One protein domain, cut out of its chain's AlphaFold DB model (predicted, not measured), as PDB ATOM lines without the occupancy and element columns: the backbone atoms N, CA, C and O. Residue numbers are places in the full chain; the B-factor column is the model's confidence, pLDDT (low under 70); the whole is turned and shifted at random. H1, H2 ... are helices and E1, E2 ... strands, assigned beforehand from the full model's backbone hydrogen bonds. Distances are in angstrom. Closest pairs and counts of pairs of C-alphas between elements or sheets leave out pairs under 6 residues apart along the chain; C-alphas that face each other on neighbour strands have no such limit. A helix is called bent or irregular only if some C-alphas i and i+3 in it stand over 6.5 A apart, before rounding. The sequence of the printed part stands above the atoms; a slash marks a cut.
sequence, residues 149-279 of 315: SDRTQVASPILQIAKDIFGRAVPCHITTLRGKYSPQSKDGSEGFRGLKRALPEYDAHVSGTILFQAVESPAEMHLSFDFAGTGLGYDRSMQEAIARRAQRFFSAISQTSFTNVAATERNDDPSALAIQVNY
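What this domain is: This is residues 149 to 279 of the 315 residues of the protein "Gp_dh_N domain-containing protein" of Candidatus Woesearchaeota archaeon (UniProt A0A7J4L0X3). One twisted sheet of five strands forms a wall with three helices over one face and the other face bare. H1 lies in the middle of the helix layer, over E1 and E3, with H2 over the edge strand E2 on one side of it and H3 over E5 and E4 on the other. The printed part has 131 residues, with three named helices and five named strands in the order H1 E1 H2 E2 E3 H3 E4 E5; the sheet is mixed, in the order E2 E1 E3 E5 E4, and the class is mixed, helices and strands. The whole is compact, with a radius of gyration of the C-alphas of 14.1 A, and rounded, spanning 40 by 32 by 29 A.

Where its parts are: Across the sheet, E2 is residues 206 to 212, 19.8 A long; E1, 172 to 178, 19.2 A; E3, 221 to 226, 16.3 A; E5, 273 to 279, 19.1 A; and E4, 258 to 265, 20.6 A. H1 is residues 150 to 166, 24.7 A, from C-alpha 150 at (2.319, -38.814, 17.992); it is neither bent nor irregular, but only just: C-alphas 154 and 157 are 6.3 A apart. H2, residues 188 to 198, 18.0 A, is irregular, with C-alphas 191 and 194 7.4 A apart. H3 is residues 236 to 251, 22.1 A. E5 ends with C-alpha 279 at (9.470, -33.833, 23.413).

How they stand to each other: E1 and E3 are antiparallel, with N 175 and O 224 2.9 A apart, within hydrogen-bond range. E2 and E1 are parallel (N 209 and O 174, 2.9 A), and E1, H2, E2 form a strand-helix-strand unit, two parallel neighbour strands with a helix between, its crossover right-handed. E3 and E5 are antiparallel (N 223 and O 277, 2.9 A), as are E5 and E4, a hairpin (N 276 and O 262, 2.8 A). E3, H3, E4 form a split unit, with E5 between its strands, also right-handed. The helices make two layers with the sheet, on the same face, at heights over the sheet of 9.0 A for H1, 9.4 A for H2 and 8.8 A for H3. H3 runs along E4, at 4 degrees on the local plane; the closest C-alphas, of Gln 247 and Val 261, are 5.2 A apart. H1 touches H3 at a steep tilt of 43 degrees, opposite ways; the closest C-alphas are Ala 162 and Ile 242, 6.0 A. With residues 151 to 156 alone, H1 touches H2 at a steep tilt of 56 degrees, the same way; the closest C-alphas are Thr 152 and Leu 195, 5.3 A. H2 and H3 are apart. In H3 every O i to N i+4 pair is within hydrogen-bond range, in H1 11 of 13, and in H2 1 of 7, beside 5 of 8 O i to N i+3 pairs.

The domain as a whole: The two C-alphas farthest apart, of Pro 183 and Gly 233, are 41.2 A apart. The printed part has no cut; the link from H1 to E1 is tight, the others short, and no link is long. The mean pLDDT of the printed part is 73.5, and 47 residues are under 70, among them 178 to 192, 210 to 219 and 266 to 273.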
ATOM      1  N   SER A 149      -1.279 -40.441  14.967       80.88
ATOM      2  CA  SER A 149       0.074 -40.655  15.482       80.88
ATOM      3  C   SER A 149       0.539 -39.524  16.408       80.88
ATOM      4  O   SER A 149       0.075 -38.386  16.317       80.88
ATOM      5  N   ASP A 150       1.548 -39.808  17.231       79.44
ATOM      6  CA  ASP A 150       2.319 -38.814  17.992       79.44
ATOM      7  C   ASP A 150       2.786 -37.636  17.129       79.44
ATOM      8  O   ASP A 150       2.594 -36.470  17.474       79.44
ATOM      9  N   ARG A 151       3.315 -37.935  15.943       83.06
ATOM     10  CA  ARG A 151       3.763 -36.929  14.981       83.06
ATOM     11  C   ARG A 151       2.626 -36.056  14.478       83.06
ATOM     12  O   ARG A 151       2.816 -34.851  14.360       83.06
ATOM     13  N   THR A 152       1.456 -36.629  14.201       84.19
ATOM     14  CA  THR A 152       0.283 -35.852  13.779       84.19
ATOM     15  C   THR A 152      -0.197 -34.945  14.911       84.19
ATOM     16  O   THR A 152      -0.441 -33.759  14.673       84.19
ATOM     17  N   GLN A 153      -0.260 -35.463  16.140       86.38
ATOM     18  CA  GLN A 153      -0.664 -34.697  17.321       86.38
ATOM     19  C   GLN A 153       0.271 -33.516  17.616       86.38
ATOM     20  O   GLN A 153      -0.188 -32.464  18.052       86.38
ATOM     21  N   VAL A 154       1.573 -33.652  17.346       87.00
ATOM     22  CA  VAL A 154       2.546 -32.565  17.551       87.00
ATOM     23  C   VAL A 154       2.629 -31.616  16.356       87.00
ATOM     24  O   VAL A 154       2.711 -30.403  16.537       87.00
ATOM     25  N   ALA A 155       2.599 -32.131  15.127       88.31
ATOM     26  CA  ALA A 155       2.774 -31.304  13.938       88.31
ATOM     27  C   ALA A 155       1.571 -30.412  13.641       88.31
ATOM     28  O   ALA A 155       1.750 -29.250  13.273       88.31
ATOM     29  N   SER A 156       0.353 -30.922  13.819       88.69
ATOM     30  CA  SER A 156      -0.842 -30.177  13.416       88.69
ATOM     31  C   SER A 156      -1.012 -28.858  14.187       88.69
ATOM     32  O   SER A 156      -1.228 -27.841  13.528       88.69
ATOM     33  N   PRO A 157      -0.847 -28.789  15.530       89.62
ATOM     34  CA  PRO A 157      -0.921 -27.518  16.254       89.62
ATOM     35  C   PRO A 157       0.092 -26.483  15.767       89.62
ATOM     36  O   PRO A 157      -0.227 -25.302  15.668       89.62
ATOM     37  N   ILE A 158       1.303 -26.913  15.409       89.50
ATOM     38  CA  ILE A 158       2.353 -26.014  14.916       89.50
ATOM     39  C   ILE A 158       1.980 -25.461  13.542       89.50
ATOM     40  O   ILE A 158       2.097 -24.256  13.320       89.50
ATOM     41  N   LEU A 159       1.488 -26.313  12.639       89.50
ATOM     42  CA  LEU A 159       1.028 -25.881  11.321       89.50
ATOM     43  C   LEU A 159      -0.195 -24.966  11.411       89.50
ATOM     44  O   LEU A 159      -0.248 -23.971  10.697       89.50
ATOM     45  N   GLN A 160      -1.134 -25.228  12.320       90.12
ATOM     46  CA  GLN A 160      -2.269 -24.332  12.545       90.12
ATOM     47  C   GLN A 160      -1.823 -22.978  13.108       90.12
ATOM     48  O   GLN A 160      -2.253 -21.942  12.617       90.12
ATOM     49  N   ILE A 161      -0.906 -22.956  14.080       90.56
ATOM     50  CA  ILE A 161      -0.338 -21.703  14.599       90.56
ATOM     51  C   ILE A 161       0.377 -20.929  13.485       90.56
ATOM     52  O   ILE A 161       0.246 -19.706  13.404       90.56
ATOM     53  N   ALA A 162       1.131 -21.627  12.631       88.19
ATOM     54  CA  ALA A 162       1.773 -21.029  11.469       88.19
ATOM     55  C   ALA A 162       0.723 -20.440  10.519       88.19
ATOM     56  O   ALA A 162       0.821 -19.265  10.170       88.19
ATOM     57  N   LYS A 163      -0.323 -21.198  10.176       87.88
ATOM     58  CA  LYS A 163      -1.452 -20.728   9.362       87.88
ATOM     59  C   LYS A 163      -2.075 -19.459   9.928       87.88
ATOM     60  O   LYS A 163      -2.295 -18.518   9.175       87.88
ATOM     61  N   ASP A 164      -2.326 -19.414  11.233       90.12
ATOM     62  CA  ASP A 164      -2.944 -18.263  11.895       90.12
ATOM     63  C   ASP A 164      -2.053 -17.016  11.836       90.12
ATOM     64  O   ASP A 164      -2.551 -15.896  11.748       90.12
ATOM     65  N   ILE A 165      -0.730 -17.194  11.892       88.75
ATOM     66  CA  ILE A 165       0.242 -16.098  11.789       88.75
ATOM     67  C   ILE A 165       0.398 -15.633  10.336       88.75
ATOM     68  O   ILE A 165       0.437 -14.432  10.083       88.75
ATOM     69  N   PHE A 166       0.459 -16.564   9.382       83.88
ATOM     70  CA  PHE A 166       0.615 -16.258   7.958       83.88
ATOM     71  C   PHE A 166      -0.701 -15.871   7.266       83.88
ATOM     72  O   PHE A 166      -0.684 -15.394   6.132       83.88
ATOM     73  N   GLY A 167      -1.843 -16.112   7.910       87.81
ATOM     74  CA  GLY A 167      -3.181 -15.951   7.341       87.81
ATOM     75  C   GLY A 167      -3.567 -17.016   6.305       87.81
ATOM     76  O   GLY A 167      -4.637 -16.920   5.708       87.81
ATOM     77  N   ARG A 168      -2.715 -18.020   6.053       86.44
ATOM     78  CA  ARG A 168      -2.935 -19.088   5.062       86.44
ATOM     79  C   ARG A 168      -2.016 -20.284   5.285       86.44
ATOM     80  O   ARG A 168      -0.989 -20.162   5.949       86.44
ATOM     81  N   ALA A 169      -2.351 -21.413   4.659       85.50
ATOM     82  CA  ALA A 169      -1.436 -22.542   4.571       85.50
ATOM     83  C   ALA A 169      -0.174 -22.150   3.784       85.50
ATOM     84  O   ALA A 169      -0.229 -21.442   2.767       85.50
ATOM     85  N   VAL A 170       0.974 -22.590   4.287       81.62
ATOM     86  CA  VAL A 170       2.293 -22.324   3.709       81.62
ATOM     87  C   VAL A 170       3.054 -23.639   3.557       81.62
ATOM     88  O   VAL A 170       2.932 -24.497   4.434       81.62
ATOM     89  N   PRO A 171       3.827 -23.825   2.471       83.06
ATOM     90  CA  PRO A 171       4.687 -24.990   2.349       83.06
ATOM     91  C   PRO A 171       5.655 -25.128   3.529       83.06
ATOM     92  O   PRO A 171       6.217 -24.139   3.999       83.06
ATOM     93  N   CYS A 172       5.833 -26.360   3.995       82.25
ATOM     94  CA  CYS A 172       6.712 -26.718   5.097       82.25
ATOM     95  C   CYS A 172       7.345 -28.086   4.830       82.25
ATOM     96  O   CYS A 172       6.663 -29.050   4.469       82.25
ATOM     97  N   HIS A 173       8.645 -28.197   5.067       82.19
ATOM     98  CA  HIS A 173       9.322 -29.476   5.193       82.19
ATOM     99  C   HIS A 173       9.393 -29.865   6.671       82.19
ATOM    100  O   HIS A 173       9.831 -29.074   7.505       82.19
ATOM    101  N   ILE A 174       8.944 -31.072   7.012       83.31
ATOM    102  CA  ILE A 174       8.990 -31.600   8.376       83.31
ATOM    103  C   ILE A 174      10.047 -32.694   8.440       83.31
ATOM    104  O   ILE A 174       9.931 -33.735   7.796       83.31
ATOM    105  N   THR A 175      11.066 -32.494   9.268       81.38
ATOM    106  CA  THR A 175      12.055 -33.536   9.562       81.38
ATOM    107  C   THR A 175      11.820 -34.089  10.955       81.38
ATOM    108  O   THR A 175      11.680 -33.334  11.912       81.38
ATOM    109  N   THR A 176      11.779 -35.413  11.083       78.56
ATOM    110  CA  THR A 176      11.717 -36.098  12.379       78.56
ATOM    111  C   THR A 176      13.023 -36.835  12.646       78.56
ATOM    112  O   THR A 176      13.385 -37.725  11.875       78.56
ATOM    113  N   LEU A 177      13.684 -36.519  13.760       77.06
ATOM    114  CA  LEU A 177      14.756 -37.330  14.338       77.06
ATOM    115  C   LEU A 177      14.181 -38.164  15.479       77.06
ATOM    116  O   LEU A 177      13.514 -37.629  16.368       77.06
ATOM    117  N   ARG A 178      14.441 -39.474  15.474       69.25
ATOM    118  CA  ARG A 178      13.943 -40.375  16.523       69.25
ATOM    119  C   ARG A 178      14.926 -41.481  16.887       69.25
ATOM    120  O   ARG A 178      15.611 -42.023  16.015       69.25
ATOM    121  N   GLY A 179      14.888 -41.885  18.156       62.69
ATOM    122  CA  GLY A 179      15.487 -43.134  18.620       62.69
ATOM    123  C   GLY A 179      14.817 -44.367  17.995       62.69
ATOM    124  O   GLY A 179      13.641 -44.347  17.608       62.69
ATOM    125  N   LYS A 180      15.567 -45.471  17.878       56.28
ATOM    126  CA  LYS A 180      15.035 -46.751  17.383       56.28
ATOM    127  C   LYS A 180      14.044 -47.334  18.395       56.28
ATOM    128  O   LYS A 180      14.445 -47.804  19.455       56.28
ATOM    129  N   TYR A 181      12.769 -47.397  18.026       54.72
ATOM    130  CA  TYR A 181      11.757 -48.200  18.717       54.72
ATOM    131  C   TYR A 181      11.099 -49.193  17.732       54.72
ATOM    132  O   TYR A 181      11.204 -48.982  16.522       54.72
ATOM    133  N   SER A 182      10.566 -50.315  18.246       43.25
ATOM    134  CA  SER A 182      10.227 -51.578  17.536       43.25
ATOM    135  C   SER A 182       9.217 -51.459  16.366       43.25
ATOM    136  O   SER A 182       8.740 -50.361  16.085       43.25
ATOM    137  N   PRO A 183       8.961 -52.572  15.634       46.28
ATOM    138  CA  PRO A 183       9.275 -52.690  14.210       46.28
ATOM    139  C   PRO A 183       8.610 -51.599  13.359       46.28
ATOM    140  O   PRO A 183       7.407 -51.359  13.413       46.28
ATOM    141  N   GLN A 184       9.460 -50.922  12.590       47.38
ATOM    142  CA  GLN A 184       9.172 -49.663  11.917       47.38
ATOM    143  C   GLN A 184       8.359 -49.839  10.630       47.38
ATOM    144  O   GLN A 184       8.580 -50.787   9.873       47.38
ATOM    145  N   SER A 185       7.539 -48.839  10.298       43.03
ATOM    146  CA  SER A 185       7.290 -48.530   8.893       43.03
ATOM    147  C   SER A 185       8.575 -47.975   8.270       43.03
ATOM    148  O   SER A 185       9.219 -47.084   8.827       43.03
ATOM    149  N   LYS A 186       8.987 -48.522   7.121       37.16
ATOM    150  CA  LYS A 186      10.143 -48.016   6.355       37.16
ATOM    151  C   LYS A 186       9.852 -46.682   5.662       37.16
ATOM    152  O   LYS A 186      10.780 -46.015   5.222       37.16
ATOM    153  N   ASP A 187       8.579 -46.318   5.556       43.88
ATOM    154  CA  ASP A 187       8.128 -45.120   4.867       43.88
ATOM    155  C   ASP A 187       7.868 -43.988   5.870       43.88
ATOM    156  O   ASP A 187       7.076 -44.106   6.815       43.88
ATOM    157  N   GLY A 188       8.589 -42.885   5.655       45.50
ATOM    158  CA  GLY A 188       8.542 -41.693   6.481       45.50
ATOM    159  C   GLY A 188       7.186 -40.987   6.489       45.50
ATOM    160  O   GLY A 188       6.800 -40.395   7.502       45.50
ATOM    161  N   SER A 189       6.452 -41.113   5.380       50.25
ATOM    162  CA  SER A 189       5.163 -40.467   5.139       50.25
ATOM    163  C   SER A 189       4.016 -41.098   5.929       50.25
ATOM    164  O   SER A 189       3.051 -40.412   6.266       50.25
ATOM    165  N   GLU A 190       4.148 -42.375   6.317       56.16
ATOM    166  CA  GLU A 190       3.100 -43.099   7.041       56.16
ATOM    167  C   GLU A 190       2.758 -42.461   8.385       56.16
ATOM    168  O   GLU A 190       1.654 -42.647   8.865       56.16
ATOM    169  N   GLY A 191       3.677 -41.686   8.964       59.62
ATOM    170  CA  GLY A 191       3.459 -40.976  10.218       59.62
ATOM    171  C   GLY A 191       2.659 -39.697  10.164       59.62
ATOM    172  O   GLY A 191       2.287 -39.194  11.220       59.62
ATOM    173  N   PHE A 192       2.465 -39.152   8.969       68.50
ATOM    174  CA  PHE A 192       1.751 -37.903   8.745       68.50
ATOM    175  C   PHE A 192       0.442 -38.148   7.984       68.50
ATOM    176  O   PHE A 192      -0.162 -37.204   7.484       68.50
ATOM    177  N   ARG A 193      -0.036 -39.401   7.895       72.62
ATOM    178  CA  ARG A 193      -1.326 -39.707   7.253       72.62
ATOM    179  C   ARG A 193      -2.482 -38.997   7.953       72.62
ATOM    180  O   ARG A 193      -3.319 -38.401   7.278       72.62
ATOM    181  N   GLY A 194      -2.479 -38.982   9.287       73.88
ATOM    182  CA  GLY A 194      -3.444 -38.219  10.076       73.88
ATOM    183  C   GLY A 194      -3.397 -36.705   9.823       73.88
ATOM    184  O   GLY A 194      -4.435 -36.052   9.890       73.88
ATOM    185  N   LEU A 195      -2.237 -36.149   9.452       77.94
ATOM    186  CA  LEU A 195      -2.069 -34.712   9.209       77.94
ATOM    187  C   LEU A 195      -2.953 -34.221   8.060       77.94
ATOM    188  O   LEU A 195      -3.620 -33.203   8.196       77.94
ATOM    189  N   LYS A 196      -3.009 -34.983   6.961       76.62
ATOM    190  CA  LYS A 196      -3.852 -34.670   5.795       76.62
ATOM    191  C   LYS A 196      -5.337 -34.620   6.147       76.62
ATOM    192  O   LYS A 196      -6.101 -33.900   5.523       76.62
ATOM    193  N   ARG A 197      -5.758 -35.404   7.140       77.62
ATOM    194  CA  ARG A 197      -7.155 -35.453   7.587       77.62
ATOM    195  C   ARG A 197      -7.468 -34.341   8.576       77.62
ATOM    196  O   ARG A 197      -8.542 -33.758   8.511       77.62
ATOM    197  N   ALA A 198      -6.526 -34.053   9.472       78.62
ATOM    198  CA  ALA A 198      -6.653 -32.996  10.468       78.62
ATOM    199  C   ALA A 198      -6.584 -31.594   9.839       78.62
ATOM    200  O   ALA A 198      -7.311 -30.699  10.257       78.62
ATOM    201  N   LEU A 199      -5.729 -31.423   8.827       82.25
ATOM    202  CA  LEU A 199      -5.479 -30.171   8.115       82.25
ATOM    203  C   LEU A 199      -5.437 -30.413   6.591       82.25
ATOM    204  O   LEU A 199      -4.355 -30.402   5.996       82.25
ATOM    205  N   PRO A 200      -6.589 -30.645   5.930       81.88
ATOM    206  CA  PRO A 200      -6.644 -30.951   4.494       81.88
ATOM    207  C   PRO A 200      -6.003 -29.889   3.601       81.88
ATOM    208  O   PRO A 200      -5.394 -30.205   2.583       81.88
ATOM    209  N   GLU A 201      -6.068 -28.621   3.999       81.00
ATOM    210  CA  GLU A 201      -5.428 -27.514   3.295       81.00
ATOM    211  C   GLU A 201      -3.895 -27.591   3.275       81.00
ATOM    212  O   GLU A 201      -3.275 -26.860   2.515       81.00
ATOM    213  N   TYR A 202      -3.281 -28.449   4.096       78.50
ATOM    214  CA  TYR A 202      -1.835 -28.666   4.134       78.50
ATOM    215  C   TYR A 202      -1.377 -29.887   3.319       78.50
ATOM    216  O   TYR A 202      -0.173 -30.122   3.223       78.50
ATOM    217  N   ASP A 203      -2.292 -30.630   2.680       74.00
ATOM    218  CA  ASP A 203      -1.981 -31.867   1.942       74.00
ATOM    219  C   ASP A 203      -0.917 -31.673   0.843       74.00
ATOM    220  O   ASP A 203       0.029 -32.450   0.738       74.00
ATOM    221  N   ALA A 204      -1.014 -30.582   0.075       61.03
ATOM    222  CA  ALA A 204      -0.047 -30.237  -0.972       61.03
ATOM    223  C   ALA A 204       1.166 -29.434  -0.462       61.03
ATOM    224  O   ALA A 204       2.087 -29.137  -1.222       61.03
ATOM    225  N   HIS A 205       1.157 -29.036   0.810       69.56
ATOM    226  CA  HIS A 205       2.111 -28.084   1.374       69.56
ATOM    227  C   HIS A 205       3.127 -28.740   2.305       69.56
ATOM    228  O   HIS A 205       4.159 -28.138   2.586       69.56
ATOM    229  N   VAL A 206       2.871 -29.959   2.773       72.31
ATOM    230  CA  VAL A 206       3.755 -30.646   3.713       72.31
ATOM    231  C   VAL A 206       4.506 -31.772   3.022       72.31
ATOM    232  O   VAL A 206       3.914 -32.677   2.440       72.31
ATOM    233  N   SER A 207       5.828 -31.750   3.156       75.06
ATOM    234  CA  SER A 207       6.689 -32.894   2.850       75.06
ATOM    235  C   SER A 207       7.400 -33.355   4.121       75.06
ATOM    236  O   SER A 207       7.656 -32.544   5.008       75.06
ATOM    237  N   GLY A 208       7.681 -34.655   4.242       70.75
ATOM    238  CA  GLY A 208       8.201 -35.244   5.477       70.75
ATOM    239  C   GLY A 208       9.395 -36.168   5.252       70.75
ATOM    240  O   GLY A 208       9.357 -37.011   4.359       70.75
ATOM    241  N   THR A 209      10.411 -36.060   6.109       70.94
ATOM    242  CA  THR A 209      11.565 -36.974   6.152       70.94
ATOM    243  C   THR A 209      11.727 -37.541   7.562       70.94
ATOM    244  O   THR A 209      11.683 -36.799   8.545       70.94
ATOM    245  N   ILE A 210      11.947 -38.855   7.686       67.94
ATOM    246  CA  ILE A 210      12.385 -39.468   8.950       67.94
ATOM    247  C   ILE A 210      13.870 -39.775   8.850       67.94
ATOM    248  O   ILE A 210      14.292 -40.524   7.971       67.94
ATOM    249  N   LEU A 211      14.640 -39.268   9.807       67.00
ATOM    250  CA  LEU A 211      16.028 -39.652   9.999       67.00
ATOM    251  C   LEU A 211      16.154 -40.440  11.303       67.00
ATOM    252  O   LEU A 211      15.671 -40.041  12.365       67.00
ATOM    253  N   PHE A 212      16.824 -41.584  11.215       64.69
ATOM    254  CA  PHE A 212      17.179 -42.377  12.381       64.69
ATOM    255  C   PHE A 212      18.591 -41.998  12.801       64.69
ATOM    256  O   PHE A 212      19.553 -42.305  12.100       64.69
ATOM    257  N   GLN A 213      18.713 -41.358  13.956       59.59
ATOM    258  CA  GLN A 213      19.999 -41.137  14.602       59.59
ATOM    259  C   GLN A 213      20.037 -41.903  15.922       59.59
ATOM    260  O   GLN A 213      19.002 -42.175  16.536       59.59
ATOM    261  N   ALA A 214      21.240 -42.287  16.346       52.22
ATOM    262  CA  ALA A 214      21.483 -42.666  17.728       52.22
ATOM    263  C   ALA A 214      21.330 -41.400  18.581       52.22
ATOM    264  O   ALA A 214      22.304 -40.717  18.868       52.22
ATOM    265  N   VAL A 215      20.085 -41.030  18.883       49.69
ATOM    266  CA  VAL A 215      19.792 -39.948  19.823       49.69
ATOM    267  C   VAL A 215      20.335 -40.389  21.183       49.69
ATOM    268  O   VAL A 215      20.103 -41.531  21.587       49.69
ATOM    269  N   GLU A 216      21.080 -39.512  21.862       46.31
ATOM    270  CA  GLU A 216      21.744 -39.811  23.144       46.31
ATOM    271  C   GLU A 216      20.755 -40.295  24.215       46.31
ATOM    272  O   GLU A 216      21.095 -41.132  25.051       46.31
ATOM    273  N   SER A 217      19.501 -39.837  24.129       54.09
ATOM    274  CA  SER A 217      18.368 -40.380  24.867       54.09
ATOM    275  C   SER A 217      17.376 -41.021  23.892       54.09
ATOM    276  O   SER A 217      16.769 -40.314  23.085       54.09
ATOM    277  N   PRO A 218      17.131 -42.342  23.959       54.12
ATOM    278  CA  PRO A 218      16.132 -42.979  23.107       54.12
ATOM    279  C   PRO A 218      14.717 -42.426  23.349       54.12
ATOM    280  O   PRO A 218      13.871 -42.580  22.475       54.12
ATOM    281  N   ALA A 219      14.474 -41.776  24.495       63.97
ATOM    282  CA  ALA A 219      13.167 -41.295  24.934       63.97
ATOM    283  C   ALA A 219      12.745 -39.934  24.353       63.97
ATOM    284  O   ALA A 219      11.615 -39.515  24.601       63.97
ATOM    285  N   GLU A 220      13.608 -39.251  23.600       72.00
ATOM    286  CA  GLU A 220      13.303 -37.942  23.017       72.00
ATOM    287  C   GLU A 220      13.109 -38.023  21.497       72.00
ATOM    288  O   GLU A 220      13.763 -38.797  20.789       72.00
ATOM    289  N   MET A 221      12.165 -37.228  20.992       76.50
ATOM    290  CA  MET A 221      11.939 -37.010  19.569       76.50
ATOM    291  C   MET A 221      12.162 -35.535  19.243       76.50
ATOM    292  O   MET A 221      11.728 -34.656  19.991       76.50
ATOM    293  N   HIS A 222      12.805 -35.285  18.102       80.44
ATOM    294  CA  HIS A 222      13.007 -33.943  17.568       80.44
ATOM    295  C   HIS A 222      12.206 -33.788  16.281       80.44
ATOM    296  O   HIS A 222      12.416 -34.535  15.322       80.44
ATOM    297  N   LEU A 223      11.301 -32.815  16.248       82.69
ATOM    298  CA  LEU A 223      10.622 -32.384  15.030       82.69
ATOM    299  C   LEU A 223      11.158 -31.018  14.617       82.69
ATOM    300  O   LEU A 223      11.214 -30.104  15.432       82.69
ATOM    301  N   SER A 224      11.531 -30.890  13.351       83.38
ATOM    302  CA  SER A 224      11.972 -29.640  12.744       83.38
ATOM    303  C   SER A 224      10.989 -29.233  11.655       83.38
ATOM    304  O   SER A 224      10.697 -30.039  10.770       83.38
ATOM    305  N   PHE A 225      10.486 -28.004  11.734       84.75
ATOM    306  CA  PHE A 225       9.605 -27.400  10.739       84.75
ATOM    307  C   PHE A 225      10.382 -26.337   9.993       84.75
ATOM    308  O   PHE A 225      10.709 -25.283  10.545       84.75
ATOM    309  N   ASP A 226      10.669 -26.640   8.741       82.19
ATOM    310  CA  ASP A 226      11.347 -25.743   7.837       82.19
ATOM    311  C   ASP A 226      10.341 -25.152   6.857       82.19
ATOM    312  O   ASP A 226       9.810 -25.832   5.978       82.19
ATOM    313  N   PHE A 227      10.061 -23.870   7.041       76.31
ATOM    314  CA  PHE A 227       9.209 -23.112   6.137       76.31
ATOM    315  C   PHE A 227      10.028 -22.463   5.007       76.31
ATOM    316  O   PHE A 227       9.436 -21.886   4.095       76.31
ATOM    317  N   ALA A 228      11.366 -22.532   5.029       63.53
ATOM    318  CA  ALA A 228      12.211 -21.930   4.002       63.53
ATOM    319  C   ALA A 228      11.976 -22.588   2.629       63.53
ATOM    320  O   ALA A 228      11.739 -23.789   2.518       63.53
ATOM    321  N   GLY A 229      12.005 -21.779   1.563       56.41
ATOM    322  CA  GLY A 229      11.787 -22.240   0.181       56.41
ATOM    323  C   GLY A 229      10.488 -21.781  -0.493       56.41
ATOM    324  O   GLY A 229      10.231 -22.161  -1.630       56.41
ATOM    325  N   THR A 230       9.671 -20.937   0.145       54.44
ATOM    326  CA  THR A 230       8.398 -20.453  -0.446       54.44
ATOM    327  C   THR A 230       8.495 -19.105  -1.164       54.44
ATOM    328  O   THR A 230       7.507 -18.651  -1.739       54.44
ATOM    329  N   GLY A 231       9.649 -18.430  -1.090       53.50
ATOM    330  CA  GLY A 231       9.835 -17.075  -1.627       53.50
ATOM    331  C   GLY A 231       9.073 -15.974  -0.873       53.50
ATOM    332  O   GLY A 231       9.097 -14.820  -1.290       53.50
ATOM    333  N   LEU A 232       8.400 -16.305   0.232       55.34
ATOM    334  CA  LEU A 232       7.755 -15.344   1.120       55.34
ATOM    335  C   LEU A 232       8.813 -14.875   2.113       55.34
ATOM    336  O   LEU A 232       9.378 -15.707   2.809       55.34
ATOM    337  N   GLY A 233       9.122 -13.579   2.150       52.53
ATOM    338  CA  GLY A 233      10.103 -13.023   3.085       52.53
ATOM    339  C   GLY A 233       9.790 -13.446   4.521       52.53
ATOM    340  O   GLY A 233       8.842 -12.952   5.127       52.53
ATOM    341  N   TYR A 234      10.563 -14.399   5.036       69.50
ATOM    342  CA  TYR A 234      10.415 -14.924   6.381       69.50
ATOM    343  C   TYR A 234      11.215 -14.052   7.328       69.50
ATOM    344  O   TYR A 234      12.440 -14.118   7.352       69.50
ATOM    345  N   ASP A 235      10.525 -13.217   8.098       71.50
ATOM    346  CA  ASP A 235      11.177 -12.495   9.180       71.50
ATOM    347  C   ASP A 235      11.260 -13.400  10.418       71.50
ATOM    348  O   ASP A 235      10.284 -14.050  10.814       71.50
ATOM    349  N   ARG A 236      12.435 -13.411  11.050       77.06
ATOM    350  CA  ARG A 236      12.737 -14.080  12.322       77.06
ATOM    351  C   ARG A 236      11.651 -13.829  13.368       77.06
ATOM    352  O   ARG A 236      11.279 -14.739  14.107       77.06
ATOM    353  N   SER A 237      11.085 -12.621  13.381       82.19
ATOM    354  CA  SER A 237       9.991 -12.239  14.280       82.19
ATOM    355  C   SER A 237       8.770 -13.172  14.189       82.19
ATOM    356  O   SER A 237       8.174 -13.507  15.221       82.19
ATOM    357  N   MET A 238       8.421 -13.648  12.988       82.12
ATOM    358  CA  MET A 238       7.296 -14.561  12.761       82.12
ATOM    359  C   MET A 238       7.603 -15.968  13.266       82.12
ATOM    360  O   MET A 238       6.775 -16.568  13.949       82.12
ATOM    361  N   GLN A 239       8.795 -16.489  12.987       79.62
ATOM    362  CA  GLN A 239       9.197 -17.824  13.437       79.62
ATOM    363  C   GLN A 239       9.318 -17.888  14.960       79.62
ATOM    364  O   GLN A 239       8.826 -18.828  15.585       79.62
ATOM    365  N   GLU A 240       9.854 -16.840  15.582       84.75
ATOM    366  CA  GLU A 240       9.832 -16.705  17.035       84.75
ATOM    367  C   GLU A 240       8.401 -16.586  17.585       84.75
ATOM    368  O   GLU A 240       8.105 -17.097  18.666       84.75
ATOM    369  N   ALA A 241       7.481 -15.935  16.864       88.56
ATOM    370  CA  ALA A 241       6.077 -15.875  17.264       88.56
ATOM    371  C   ALA A 241       5.401 -17.254  17.210       88.56
ATOM    372  O   ALA A 241       4.666 -17.590  18.145       88.56
ATOM    373  N   ILE A 242       5.680 -18.059  16.177       88.38
ATOM    374  CA  ILE A 242       5.211 -19.448  16.093       88.38
ATOM    375  C   ILE A 242       5.803 -20.252  17.254       88.38
ATOM    376  O   ILE A 242       5.040 -20.848  18.013       88.38
ATOM    377  N   ALA A 243       7.122 -20.196  17.468       88.06
ATOM    378  CA  ALA A 243       7.794 -20.910  18.552       88.06
ATOM    379  C   ALA A 243       7.215 -20.548  19.932       88.06
ATOM    380  O   ALA A 243       6.843 -21.432  20.698       88.06
ATOM    381  N   ARG A 244       7.014 -19.254  20.228       90.00
ATOM    382  CA  ARG A 244       6.398 -18.795  21.489       90.00
ATOM    383  C   ARG A 244       4.949 -19.258  21.658       90.00
ATOM    384  O   ARG A 244       4.509 -19.510  22.781       90.00
ATOM    385  N   ARG A 245       4.155 -19.310  20.584       91.12
ATOM    386  CA  ARG A 245       2.772 -19.818  20.645       91.12
ATOM    387  C   ARG A 245       2.748 -21.336  20.828       91.12
ATOM    388  O   ARG A 245       2.003 -21.806  21.681       91.12
ATOM    389  N   ALA A 246       3.599 -22.068  20.117       88.38
ATOM    390  CA  ALA A 246       3.724 -23.517  20.240       88.38
ATOM    391  C   ALA A 246       4.255 -23.930  21.624       88.38
ATOM    392  O   ALA A 246       3.683 -24.815  22.251       88.38
ATOM    393  N   GLN A 247       5.257 -23.227  22.164       88.44
ATOM    394  CA  GLN A 247       5.733 -23.430  23.536       88.44
ATOM    395  C   GLN A 247       4.585 -23.292  24.542       88.44
ATOM    396  O   GLN A 247       4.385 -24.167  25.377       88.44
ATOM    397  N   ARG A 248       3.788 -22.218  24.443       88.31
ATOM    398  CA  ARG A 248       2.625 -22.016  25.323       88.31
ATOM    399  C   ARG A 248       1.580 -23.117  25.170       88.31
ATOM    400  O   ARG A 248       1.021 -23.543  26.174       88.31
ATOM    401  N   PHE A 249       1.334 -23.569  23.943       86.25
ATOM    402  CA  PHE A 249       0.416 -24.667  23.663       86.25
ATOM    403  C   PHE A 249       0.853 -25.958  24.369       86.25
ATOM    404  O   PHE A 249       0.089 -26.505  25.161       86.25
ATOM    405  N   PHE A 250       2.091 -26.411  24.152       83.19
ATOM    406  CA  PHE A 250       2.567 -27.673  24.723       83.19
ATOM    407  C   PHE A 250       2.805 -27.600  26.234       83.19
ATOM    408  O   PHE A 250       2.454 -28.539  26.947       83.19
ATOM    409  N   SER A 251       3.298 -26.473  26.756       83.50
ATOM    410  CA  SER A 251       3.454 -26.281  28.205       83.50
ATOM    411  C   SER A 251       2.125 -26.263  28.964       83.50
ATOM    412  O   SER A 251       2.116 -26.551  30.158       83.50
ATOM    413  N   ALA A 252       1.009 -25.943  28.300       82.06
ATOM    414  CA  ALA A 252      -0.324 -26.056  28.889       82.06
ATOM    415  C   ALA A 252      -0.845 -27.507  28.938       82.06
ATOM    416  O   ALA A 252      -1.782 -27.779  29.682       82.06
ATOM    417  N   ILE A 253      -0.262 -28.423  28.155       74.75
ATOM    418  CA  ILE A 253      -0.635 -29.845  28.122       74.75
ATOM    419  C   ILE A 253       0.168 -30.632  29.160       74.75
ATOM    420  O   ILE A 253      -0.411 -31.326  29.989       74.75
ATOM    421  N   SER A 254       1.497 -30.530  29.121       72.31
ATOM    422  CA  SER A 254       2.377 -31.183  30.090       72.31
ATOM    423  C   SER A 254       3.691 -30.424  30.208       72.31
ATOM    424  O   SER A 254       4.386 -30.192  29.219       72.31
ATOM    425  N   GLN A 255       4.052 -30.057  31.438       66.50
ATOM    426  CA  GLN A 255       5.339 -29.422  31.733       66.50
ATOM    427  C   GLN A 255       6.499 -30.428  31.760       66.50
ATOM    428  O   GLN A 255       7.651 -30.020  31.680       66.50
ATOM    429  N   THR A 256       6.216 -31.729  31.889       66.19
ATOM    430  CA  THR A 256       7.237 -32.777  32.073       66.19
ATOM    431  C   THR A 256       7.534 -33.563  30.802       66.19
ATOM    432  O   THR A 256       8.642 -34.067  30.639       66.19
ATOM    433  N   SER A 257       6.564 -33.651  29.892       67.62
ATOM    434  CA  SER A 257       6.674 -34.411  28.636       67.62
ATOM    435  C   SER A 257       7.214 -33.578  27.477       67.62
ATOM    436  O   SER A 257       7.400 -34.076  26.363       67.62
ATOM    437  N   PHE A 258       7.448 -32.297  27.746       69.44
ATOM    438  CA  PHE A 258       7.830 -31.294  26.781       69.44
ATOM    439  C   PHE A 258       9.132 -30.621  27.210       69.44
ATOM    440  O   PHE A 258       9.193 -30.039  28.291       69.44
ATOM    441  N   THR A 259      10.163 -30.685  26.365       68.19
ATOM    442  CA  THR A 259      11.478 -30.131  26.701       68.19
ATOM    443  C   THR A 259      11.584 -28.680  26.233       68.19
ATOM    444  O   THR A 259      11.863 -27.801  27.045       68.19
ATOM    445  N   ASN A 260      11.364 -28.403  24.938       80.25
ATOM    446  CA  ASN A 260      11.501 -27.049  24.382       80.25
ATOM    447  C   ASN A 260      10.908 -26.906  22.961       80.25
ATOM    448  O   ASN A 260      11.056 -27.822  22.149       80.25
ATOM    449  N   VAL A 261      10.294 -25.752  22.648       81.25
ATOM    450  CA  VAL A 261      10.092 -25.244  21.281       81.25
ATOM    451  C   VAL A 261      11.005 -24.040  21.078       81.25
ATOM    452  O   VAL A 261      10.848 -23.019  21.746       81.25
ATOM    453  N   ALA A 262      11.889 -24.105  20.089       82.75
ATOM    454  CA  ALA A 262      12.756 -22.987  19.740       82.75
ATOM    455  C   ALA A 262      12.728 -22.697  18.240       82.75
ATOM    456  O   ALA A 262      12.625 -23.606  17.422       82.75
ATOM    457  N   ALA A 263      12.854 -21.419  17.886       79.69
ATOM    458  CA  ALA A 263      13.294 -21.035  16.553       79.69
ATOM    459  C   ALA A 263      14.826 -21.118  16.542       79.69
ATOM    460  O   ALA A 263      15.485 -20.422  17.316       79.69
ATOM    461  N   THR A 264      15.380 -21.994  15.714       77.06
ATOM    462  CA  THR A 264      16.823 -22.246  15.629       77.06
ATOM    463  C   THR A 264      17.298 -22.037  14.209       77.06
ATOM    464  O   THR A 264      16.635 -22.482  13.273       77.06
ATOM    465  N   GLU A 265      18.457 -21.411  14.050       70.88
ATOM    466  CA  GLU A 265      19.116 -21.303  12.752       70.88
ATOM    467  C   GLU A 265      19.410 -22.706  12.215       70.88
ATOM    468  O   GLU A 265      19.776 -23.619  12.966       70.88
ATOM    469  N   ARG A 266      19.197 -22.908  10.917       65.94
ATOM    470  CA  ARG A 266      19.580 -24.150  10.263       65.94
ATOM    471  C   ARG A 266      21.099 -24.225  10.183       65.94
ATOM    472  O   ARG A 266      21.761 -23.275   9.777       65.94
ATOM    473  N   ASN A 267      21.646 -25.393  10.510       58.78
ATOM    474  CA  ASN A 267      23.088 -25.629  10.419       58.78
ATOM    475  C   ASN A 267      23.613 -25.497   8.980       58.78
ATOM    476  O   ASN A 267      24.776 -25.161   8.785       58.78
ATOM    477  N   ASP A 268      22.773 -25.794   7.986       62.34
ATOM    478  CA  ASP A 268      23.102 -25.733   6.562       62.34
ATOM    479  C   ASP A 268      22.747 -24.393   5.894       62.34
ATOM    480  O   ASP A 268      23.262 -24.106   4.816       62.34
ATOM    481  N   ASP A 269      21.925 -23.560   6.539       60.25
ATOM    482  CA  ASP A 269      21.595 -22.203   6.094       60.25
ATOM    483  C   ASP A 269      21.244 -21.307   7.301       60.25
ATOM    484  O   ASP A 269      20.085 -21.248   7.714       60.25
ATOM    485  N   PRO A 270      22.209 -20.560   7.863       57.94
ATOM    486  CA  PRO A 270      21.973 -19.678   9.008       57.94
ATOM    487  C   PRO A 270      20.963 -18.550   8.742       57.94
ATOM    488  O   PRO A 270      20.475 -17.925   9.682       57.94
ATOM    489  N   SER A 271      20.638 -18.273   7.471       51.53
ATOM    490  CA  SER A 271      19.601 -17.305   7.096       51.53
ATOM    491  C   SER A 271      18.182 -17.887   7.148       51.53
ATOM    492  O   SER A 271      17.204 -17.139   7.136       51.53
ATOM    493  N   ALA A 272      18.060 -19.210   7.279       60.97
ATOM    494  CA  ALA A 272      16.808 -19.923   7.454       60.97
ATOM    495  C   ALA A 272      16.687 -20.415   8.904       60.97
ATOM    496  O   ALA A 272      17.502 -21.216   9.363       60.97
ATOM    497  N   LEU A 273      15.649 -19.990   9.639       65.12
ATOM    498  CA  LEU A 273      15.324 -20.648  10.908       65.12
ATOM    499  C   LEU A 273      14.298 -21.761  10.704       65.12
ATOM    500  O   LEU A 273      13.339 -21.632   9.941       65.12
ATOM    501  N   ALA A 274      14.501 -22.845  11.441       78.25
ATOM    502  CA  ALA A 274      13.540 -23.915  11.614       78.25
ATOM    503  C   ALA A 274      12.929 -23.839  13.014       78.25
ATOM    504  O   ALA A 274      13.558 -23.376  13.969       78.25
ATOM    505  N   ILE A 275      11.696 -24.315  13.147       84.25
ATOM    506  CA  ILE A 275      11.079 -24.491  14.461       84.25
ATOM    507  C   ILE A 275      11.409 -25.893  14.929       84.25
ATOM    508  O   ILE A 275      10.960 -26.865  14.328       84.25
ATOM    509  N   GLN A 276      12.193 -25.991  15.992       85.88
ATOM    510  CA  GLN A 276      12.557 -27.252  16.612       85.88
ATOM    511  C   GLN A 276      11.673 -27.524  17.815       85.88
ATOM    512  O   GLN A 276      11.469 -26.654  18.661       85.88
ATOM    513  N   VAL A 277      11.173 -28.751  17.888       85.88
ATOM    514  CA  VAL A 277      10.317 -29.239  18.962       85.88
ATOM    515  C   VAL A 277      10.912 -30.508  19.535       85.88
ATOM    516  O   VAL A 277      10.986 -31.526  18.847       85.88
ATOM    517  N   ASN A 278      11.295 -30.431  20.807       84.75
ATOM    518  CA  ASN A 278      11.881 -31.528  21.565       84.75
ATOM    519  C   ASN A 278      10.873 -31.995  22.611       84.75
ATOM    520  O   ASN A 278      10.442 -31.213  23.463       84.75
ATOM    521  N   TYR A 279      10.489 -33.264  22.538       83.12
ATOM    522  CA  TYR A 279       9.470 -33.833  23.413       83.12
ATOM    523  C   TYR A 279       9.687 -35.325  23.630       83.12
ATOM    524  O   TYR A 279      10.396 -35.993  22.876       83.12
TER     525      TYR A 279